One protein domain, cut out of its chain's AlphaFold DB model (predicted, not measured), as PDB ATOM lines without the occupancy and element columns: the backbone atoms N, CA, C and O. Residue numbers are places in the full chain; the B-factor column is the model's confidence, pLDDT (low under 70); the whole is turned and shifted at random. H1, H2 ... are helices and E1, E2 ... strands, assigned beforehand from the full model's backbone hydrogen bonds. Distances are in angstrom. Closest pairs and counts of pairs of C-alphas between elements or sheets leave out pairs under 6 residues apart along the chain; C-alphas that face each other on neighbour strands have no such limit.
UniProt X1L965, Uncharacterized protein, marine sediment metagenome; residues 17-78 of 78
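What this domain is: This is residues 17 to 78 of the 78 residues of an uncharacterized protein of marine sediment metagenome (UniProt X1L965). A small, twisted three-stranded sheet makes the body, with a very short helix, H1, near one end of the hairpin E1 and E2, and a longer helix, H2, reaching away beyond the other end and lengthening the whole. The 62 printed residues hold, in order, E1, E2, H1, E3 and H2; the sheet runs E2, E1, E3, antiparallel throughout, and the class is mixed, helices and strands. The whole is elongated, spanning 43 by 22 by 15 A, and only just loose, close to compact, with a radius of gyration of the C-alphas of 13.2 A.

Where its parts are: E1, residues 19 to 24, begins at C-alpha 19 (37.024, -32.298, 45.038) and is 15.8 A long. E2, residues 30 to 34, measures 13.5 A. H1, residues 41 to 44, measures 5.2 A, and E3, residues 51 to 54, 9.5 A. H2, residues 63 to 76, is 20.1 A long and ends at C-alpha 76 (4.004, -32.268, 45.152).

How they stand to each other: The sheet is only just strongly twisted, its C-alphas up to 4.3 A off the best plane. E1, the inner strand, is antiparallel to E2 at 143 degrees, with N 20 and O 33 2.8 A apart, within hydrogen-bond range. E1 and E3 are antiparallel at 125 degrees, with N 23 and O 52 at 2.8 A. E2, H1 and E3 form a split strand-helix-strand unit, two strands of one sheet that are not neighbours, with a helix between them along the chain and E1 between them in the sheet, and its crossover is right-handed. H1 only grazes the sheet with residues 41 to 43; its closest C-alpha to E2 is that of Cys 42, 5.8 A from that of His 34. H2 is not on the sheet and is apart from E1, E2 and H1. Every O i to N i+4 pair of H2 is within hydrogen-bond range; H1 is too short for such a pair, and its one O i to N i+3 pair is not within range.

The domain as a whole: The C-alphas farthest apart, of Asp 37 and Arg 78, are 43.5 A from each other. The printed part has no cut and no long link. Mean pLDDT of the printed part is 88.4; residues 48 and 78 are under 70.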
ATOM      1  N   GLU A  17      40.220 -34.818  48.557       90.94
ATOM      2  CA  GLU A  17      40.905 -33.537  48.801       90.94
ATOM      3  C   GLU A  17      40.979 -32.618  47.569       90.94
ATOM      4  O   GLU A  17      41.100 -31.411  47.725       90.94
ATOM      5  N   ASP A  18      40.850 -33.178  46.363       93.00
ATOM      6  CA  ASP A  18      40.858 -32.450  45.086       93.00
ATOM      7  C   ASP A  18      39.437 -32.132  44.581       93.00
ATOM      8  O   ASP A  18      39.241 -31.728  43.427       93.00
ATOM      9  N   CYS A  19      38.425 -32.386  45.410       93.44
ATOM     10  CA  CYS A  19      37.024 -32.298  45.038       93.44
ATOM     11  C   CYS A  19      36.245 -31.376  45.970       93.44
ATOM     12  O   CYS A  19      36.493 -31.302  47.169       93.44
ATOM     13  N   VAL A  20      35.212 -30.763  45.407       94.38
ATOM     14  CA  VAL A  20      34.150 -30.074  46.139       94.38
ATOM     15  C   VAL A  20      32.852 -30.858  45.985       94.38
ATOM     16  O   VAL A  20      32.580 -31.441  44.927       94.38
ATOM     17  N   LEU A  21      32.049 -30.908  47.047       95.00
ATOM     18  CA  LEU A  21      30.711 -31.489  47.001       95.00
ATOM     19  C   LEU A  21      29.717 -30.366  46.732       95.00
ATOM     20  O   LEU A  21      29.581 -29.456  47.546       95.00
ATOM     21  N   LEU A  22      29.011 -30.436  45.606       94.81
ATOM     22  CA  LEU A  22      27.999 -29.443  45.268       94.81
ATOM     23  C   LEU A  22      26.601 -30.041  45.387       94.81
ATOM     24  O   LEU A  22      26.357 -31.162  44.933       94.81
ATOM     25  N   ARG A  23      25.670 -29.270  45.948       95.31
ATOM     26  CA  ARG A  23      24.238 -29.563  45.997       95.31
ATOM     27  C   ARG A  23      23.492 -28.716  44.972       95.31
ATOM     28  O   ARG A  23      23.663 -27.503  44.934       95.31
ATOM     29  N   ASN A  24      22.636 -29.333  44.164       93.19
ATOM     30  CA  ASN A  24      21.722 -28.606  43.290       93.19
ATOM     31  C   ASN A  24      20.601 -27.969  44.128       93.19
ATOM     32  O   ASN A  24      19.902 -28.678  44.849       93.19
ATOM     33  N   LYS A  25      20.402 -26.653  44.023       91.69
ATOM     34  CA  LYS A  25      19.435 -25.905  44.849       91.69
ATOM     35  C   LYS A  25      17.979 -26.260  44.529       91.69
ATOM     36  O   LYS A  25      17.119 -26.111  45.387       91.69
ATOM     37  N   THR A  26      17.694 -26.740  43.315       89.19
ATOM     38  CA  THR A  26      16.341 -27.147  42.902       89.19
ATOM     39  C   THR A  26      16.024 -28.588  43.292       89.19
ATOM     40  O   THR A  26      14.957 -28.852  43.834       89.19
ATOM     41  N   SER A  27      16.916 -29.537  42.997       90.44
ATOM     42  CA  SER A  27      16.656 -30.965  43.227       90.44
ATOM     43  C   SER A  27      17.164 -31.485  44.571       90.44
ATOM     44  O   SER A  27      16.789 -32.581  44.972       90.44
ATOM     45  N   GLY A  28      18.044 -30.750  45.251       92.44
ATOM     46  CA  GLY A  28      18.717 -31.199  46.473       92.44
ATOM     47  C   GLY A  28      19.795 -32.267  46.247       92.44
ATOM     48  O   GLY A  28      20.406 -32.725  47.213       92.44
ATOM     49  N   ILE A  29      20.057 -32.663  44.997       94.44
ATOM     50  CA  ILE A  29      21.019 -33.720  44.656       94.44
ATOM     51  C   ILE A  29      22.453 -33.232  44.888       94.44
ATOM     52  O   ILE A  29      22.828 -32.156  44.425       94.44
ATOM     53  N   ARG A  30      23.264 -34.057  45.558       95.44
ATOM     54  CA  ARG A  30      24.687 -33.835  45.842       95.44
ATOM     55  C   ARG A  30      25.569 -34.651  44.899       95.44
ATOM     56  O   ARG A  30      25.359 -35.862  44.761       95.44
ATOM     57  N   ARG A  31      26.562 -34.003  44.284       95.06
ATOM     58  CA  ARG A  31      27.532 -34.604  43.348       95.06
ATOM     59  C   ARG A  31      28.937 -34.039  43.559       95.06
ATOM     60  O   ARG A  31      29.080 -32.856  43.870       95.06
ATOM     61  N   TRP A  32      29.963 -34.864  43.356       94.88
ATOM     62  CA  TRP A  32      31.354 -34.409  43.400       94.88
ATOM     63  C   TRP A  32      31.773 -33.696  42.115       94.88
ATOM     64  O   TRP A  32      31.492 -34.143  41.001       94.88
ATOM     65  N   PHE A  33      32.551 -32.631  42.264       94.38
ATOM     66  CA  PHE A  33      33.242 -31.944  41.178       94.38
ATOM     67  C   PHE A  33      34.708 -31.759  41.553       94.38
ATOM     68  O   PHE A  33      35.024 -31.698  42.735       94.38
ATOM     69  N   HIS A  34      35.609 -31.667  40.570       94.75
ATOM     70  CA  HIS A  34      36.970 -31.220  40.883       94.75
ATOM     71  C   HIS A  34      36.907 -29.793  41.428       94.75
ATOM     72  O   HIS A  34      36.161 -28.980  40.880       94.75
ATOM     73  N   ALA A  35      37.700 -29.505  42.456       92.44
ATOM     74  CA  ALA A  35      37.844 -28.162  42.994       92.44
ATOM     75  C   ALA A  35      38.353 -27.186  41.921       92.44
ATOM     76  O   ALA A  35      39.017 -27.591  40.955       92.44
ATOM     77  N   GLU A  36      38.056 -25.896  42.098       90.38
ATOM     78  CA  GLU A  36      38.494 -24.853  41.168       90.38
ATOM     79  C   GLU A  36      40.019 -24.847  41.021       90.38
ATOM     80  O   GLU A  36      40.516 -24.868  39.898       90.38
ATOM     81  N   ASP A  37      40.748 -24.962  42.132       90.69
ATOM     82  CA  ASP A  37      42.215 -24.967  42.151       90.69
ATOM     83  C   ASP A  37      42.831 -26.172  41.424       90.69
ATOM     84  O   ASP A  37      43.910 -26.072  40.838       90.69
ATOM     85  N   THR A  38      42.144 -27.318  41.412       90.75
ATOM     86  CA  THR A  38      42.623 -28.528  40.729       90.75
ATOM     87  C   THR A  38      42.277 -28.497  39.244       90.75
ATOM     88  O   THR A  38      43.084 -28.873  38.388       90.75
ATOM     89  N   LYS A  39      41.037 -28.114  38.909       91.44
ATOM     90  CA  LYS A  39      40.545 -28.115  37.528       91.44
ATOM     91  C   LYS A  39      39.359 -27.155  37.358       91.44
ATOM     92  O   LYS A  39      38.210 -27.612  37.334       91.44
ATOM     93  N   PRO A  40      39.616 -25.862  37.081       86.31
ATOM     94  CA  PRO A  40      38.587 -24.820  37.084       86.31
ATOM     95  C   PRO A  40      37.391 -25.149  36.191       86.31
ATOM     96  O   PRO A  40      36.241 -24.972  36.576       86.31
ATOM     97  N   ALA A  41      37.647 -25.719  35.009       88.69
ATOM     98  CA  ALA A  41      36.608 -26.041  34.033       88.69
ATOM     99  C   ALA A  41      35.507 -26.982  34.557       88.69
ATOM    100  O   ALA A  41      34.426 -26.999  33.980       88.69
ATOM    101  N   CYS A  42      35.758 -27.771  35.608       89.38
ATOM    102  CA  CYS A  42      34.751 -28.668  36.177       89.38
ATOM    103  C   CYS A  42      33.692 -27.954  37.024       89.38
ATOM    104  O   CYS A  42      32.629 -28.532  37.219       89.38
ATOM    105  N   VAL A  43      33.961 -26.729  37.477       84.00
ATOM    106  CA  VAL A  43      33.044 -25.922  38.297       84.00
ATOM    107  C   VAL A  43      32.678 -24.595  37.632       84.00
ATOM    108  O   VAL A  43      31.541 -24.158  37.741       84.00
ATOM    109  N   THR A  44      33.581 -23.979  36.865       77.12
ATOM    110  CA  THR A  44      33.333 -22.666  36.240       77.12
ATOM    111  C   THR A  44      32.602 -22.745  34.902       77.12
ATOM    112  O   THR A  44      31.835 -21.850  34.566       77.12
ATOM    113  N   LYS A  45      32.831 -23.804  34.111       72.12
ATOM    114  CA  LYS A  45      32.115 -24.028  32.834       72.12
ATOM    115  C   LYS A  45      30.828 -24.827  33.003       72.12
ATOM    116  O   LYS A  45      30.049 -24.939  32.059       72.12
ATOM    117  N   PHE A  46      30.646 -25.432  34.168       71.38
ATOM    118  CA  PHE A  46      29.386 -26.032  34.560       71.38
ATOM    119  C   PHE A  46      28.488 -24.907  35.077       71.38
ATOM    120  O   PHE A  46      28.974 -24.042  35.800       71.38
ATOM    121  N   ASP A  47      27.212 -24.884  34.688       71.19
ATOM    122  CA  ASP A  47      26.269 -23.881  35.191       71.19
ATOM    123  C   ASP A  47      26.026 -24.108  36.691       71.19
ATOM    124  O   ASP A  47      25.120 -24.829  37.110       71.19
ATOM    125  N   THR A  48      26.897 -23.519  37.506       67.56
ATOM    126  CA  THR A  48      26.884 -23.596  38.966       67.56
ATOM    127  C   THR A  48      25.956 -22.568  39.593       67.56
ATOM    128  O   THR A  48      25.816 -22.561  40.811       67.56
ATOM    129  N   SER A  49      25.248 -21.746  38.804       82.12
ATOM    130  CA  SER A  49      24.281 -20.774  39.341       82.12
ATOM    131  C   SER A  49      23.242 -21.456  40.247       82.12
ATOM    132  O   SER A  49      22.884 -20.953  41.322       82.12
ATOM    133  N   ASN A  50      22.849 -22.673  39.861       88.81
ATOM    134  CA  ASN A  50      21.907 -23.518  40.580       88.81
ATOM    135  C   ASN A  50      22.565 -24.561  41.503       88.81
ATOM    136  O   ASN A  50      21.911 -25.509  41.933       88.81
ATOM    137  N   TRP A  51      23.853 -24.414  41.803       92.19
ATOM    138  CA  TRP A  51      24.591 -25.300  42.694       92.19
ATOM    139  C   TRP A  51      25.198 -24.504  43.850       92.19
ATOM    140  O   TRP A  51      25.449 -23.305  43.747       92.19
ATOM    141  N   GLU A  52      25.366 -25.154  44.990       93.75
ATOM    142  CA  GLU A  52      26.011 -24.589  46.174       93.75
ATOM    143  C   GLU A  52      26.982 -25.602  46.768       93.75
ATOM    144  O   GLU A  52      26.708 -26.804  46.762       93.75
ATOM    145  N   GLU A  53      28.117 -25.125  47.266       94.00
ATOM    146  CA  GLU A  53      29.061 -25.975  47.983       94.00
ATOM    147  C   GLU A  53      28.478 -26.390  49.335       94.00
ATOM    148  O   GLU A  53      27.870 -25.586  50.045       94.00
ATOM    149  N   VAL A  54      28.636 -27.667  49.676       95.25
ATOM    150  CA  VAL A  54      28.171 -28.245  50.937       95.25
ATOM    151  C   VAL A  54      29.274 -29.074  51.586       95.25
ATOM    152  O   VAL A  54      30.239 -29.477  50.941       95.25
ATOM    153  N   ASP A  55      29.108 -29.358  52.876       93.62
ATOM    154  CA  ASP A  55      30.071 -30.134  53.654       93.62
ATOM    155  C   ASP A  55      30.348 -31.511  53.018       93.62
ATOM    156  O   ASP A  55      29.434 -32.305  52.778       93.62
ATOM    157  N   PHE A  56      31.629 -31.807  52.782       90.69
ATOM    158  CA  PHE A  56      32.101 -33.032  52.133       90.69
ATOM    159  C   PHE A  56      31.695 -34.318  52.881       90.69
ATOM    160  O   PHE A  56      31.614 -35.390  52.275       90.69
ATOM    161  N   SER A  57      31.437 -34.243  54.192       90.75
ATOM    162  CA  SER A  57      31.020 -35.376  55.027       90.75
ATOM    163  C   SER A  57      29.609 -35.876  54.707       90.75
ATOM    164  O   SER A  57      29.292 -37.023  55.020       90.75
ATOM    165  N   LEU A  58      28.790 -35.064  54.026       91.62
ATOM    166  CA  LEU A  58      27.448 -35.447  53.586       91.62
ATOM    167  C   LEU A  58      27.452 -36.537  52.505       91.62
ATOM    168  O   LEU A  58      26.472 -37.271  52.389       91.62
ATOM    169  N   GLY A  59      28.532 -36.639  51.724       91.75
ATOM    170  CA  GLY A  59      28.636 -37.571  50.603       91.75
ATOM    171  C   GLY A  59      27.688 -37.267  49.432       91.75
ATOM    172  O   GLY A  59      26.877 -36.339  49.462       91.75
ATOM    173  N   GLU A  60      27.800 -38.055  48.361       93.38
ATOM    174  CA  GLU A  60      26.871 -37.936  47.230       93.38
ATOM    175  C   GLU A  60      25.480 -38.426  47.598       93.38
ATOM    176  O   GLU A  60      25.307 -39.315  48.430       93.38
ATOM    177  N   THR A  61      24.486 -37.879  46.905       94.31
ATOM    178  CA  THR A  61      23.144 -38.452  46.905       94.31
ATOM    179  C   THR A  61      23.197 -39.856  46.317       94.31
ATOM    180  O   THR A  61      23.592 -40.045  45.165       94.31
ATOM    181  N   THR A  62      22.795 -40.828  47.123       92.00
ATOM    182  CA  THR A  62      22.671 -42.234  46.744       92.00
ATOM    183  C   THR A  62      21.476 -42.463  45.820       92.00
ATOM    184  O   THR A  62      20.512 -41.696  45.831       92.00
ATOM    185  N   ASP A  63      21.485 -43.573  45.078       89.50
ATOM    186  CA  ASP A  63      20.351 -43.977  44.230       89.50
ATOM    187  C   ASP A  63      19.040 -44.101  45.024       89.50
ATOM    188  O   ASP A  63      17.952 -43.876  44.496       89.50
ATOM    189  N   GLU A  64      19.119 -44.493  46.300       91.62
ATOM    190  CA  GLU A  64      17.950 -44.579  47.171       91.62
ATOM    191  C   GLU A  64      17.401 -43.196  47.529       91.62
ATOM    192  O   GLU A  64      16.193 -42.976  47.427       91.62
ATOM    193  N   GLU A  65      18.271 -42.256  47.900       91.75
ATOM    194  CA  GLU A  65      17.877 -40.868  48.152       91.75
ATOM    195  C   GLU A  65      17.301 -40.217  46.890       91.75
ATOM    196  O   GLU A  65      16.274 -39.547  46.963       91.75
ATOM    197  N   GLU A  66      17.898 -40.462  45.723       90.88
ATOM    198  CA  GLU A  66      17.419 -39.919  44.450       90.88
ATOM    199  C   GLU A  66      16.022 -40.442  44.090       90.88
ATOM    200  O   GLU A  66      15.154 -39.660  43.700       90.88
ATOM    201  N   ARG A  67      15.756 -41.739  44.316       91.38
ATOM    202  CA  ARG A  67      14.405 -42.307  44.161       91.38
ATOM    203  C   ARG A  67      13.389 -41.644  45.092       91.38
ATOM    204  O   ARG A  67      12.288 -41.327  44.646       91.38
ATOM    205  N   ARG A  68      13.748 -41.406  46.359       91.12
ATOM    206  CA  ARG A  68      12.865 -40.727  47.328       91.12
ATOM    207  C   ARG A  68      12.583 -39.280  46.914       91.12
ATOM    208  O   ARG A  68      11.432 -38.858  46.939       91.12
ATOM    209  N   ILE A  69      13.606 -38.542  46.478       88.75
ATOM    210  CA  ILE A  69      13.465 -37.170  45.966       88.75
ATOM    211  C   ILE A  69      12.518 -37.143  44.758       88.75
ATOM    212  O   ILE A  69      11.611 -36.312  44.700       88.75
ATOM    213  N   ALA A  70      12.693 -38.068  43.810       87.50
ATOM    214  CA  ALA A  70      11.843 -38.161  42.627       87.50
ATOM    215  C   ALA A  70      10.377 -38.466  42.981       87.50
ATOM    216  O   ALA A  70       9.471 -37.859  42.407       87.50
ATOM    217  N   GLN A  71      10.142 -39.364  43.942       87.38
ATOM    218  CA  GLN A  71       8.796 -39.679  44.420       87.38
ATOM    219  C   GLN A  71       8.123 -38.458  45.061       87.38
ATOM    220  O   GLN A  71       7.016 -38.102  44.665       87.38
ATOM    221  N   HIS A  72       8.804 -37.778  45.987       83.19
ATOM    222  CA  HIS A  72       8.246 -36.601  46.658       83.19
ATOM    223  C   HIS A  72       7.925 -35.461  45.688       83.19
ATOM    224  O   HIS A  72       6.910 -34.787  45.851       83.19
ATOM    225  N   ARG A  73       8.747 -35.255  44.651       82.38
ATOM    226  CA  ARG A  73       8.465 -34.231  43.636       82.38
ATOM    227  C   ARG A  73       7.212 -34.563  42.819       82.38
ATOM    228  O   ARG A  73       6.392 -33.685  42.596       82.38
ATOM    229  N   SER A  74       7.035 -35.833  42.451       80.31
ATOM    230  CA  SER A  74       5.837 -36.323  41.749       80.31
ATOM    231  C   SER A  74       4.556 -36.178  42.582       80.31
ATOM    232  O   SER A  74       3.482 -35.945  42.034       80.31
ATOM    233  N   GLU A  75       4.653 -36.302  43.908       81.62
ATOM    234  CA  GLU A  75       3.528 -36.088  44.827       81.62
ATOM    235  C   GLU A  75       3.189 -34.600  45.003       81.62
ATOM    236  O   GLU A  75       2.016 -34.262  45.105       81.62
ATOM    237  N   ALA A  76       4.192 -33.715  45.003       75.38
ATOM    238  CA  ALA A  76       4.004 -32.268  45.152       75.38
ATOM    239  C   ALA A  76       3.446 -31.570  43.893       75.38
ATOM    240  O   ALA A  76       2.953 -30.449  43.985       75.38
ATOM    241  N   GLU A  77       3.544 -32.210  42.724       74.81
ATOM    242  CA  GLU A  77       3.039 -31.704  41.438       74.81
ATOM    243  C   GLU A  77       1.578 -32.125  41.143       74.81
ATOM    244  O   GLU A  77       1.052 -31.784  40.081       74.81
ATOM    245  N   ARG A  78       0.924 -32.864  42.054       64.69
ATOM    246  CA  ARG A  78      -0.492 -33.274  41.963       64.69
ATOM    247  C   ARG A  78      -1.416 -32.334  42.723       64.69
ATOM    248  O   ARG A  78      -2.545 -32.138  42.222       64.69
TER     249      ARG A  78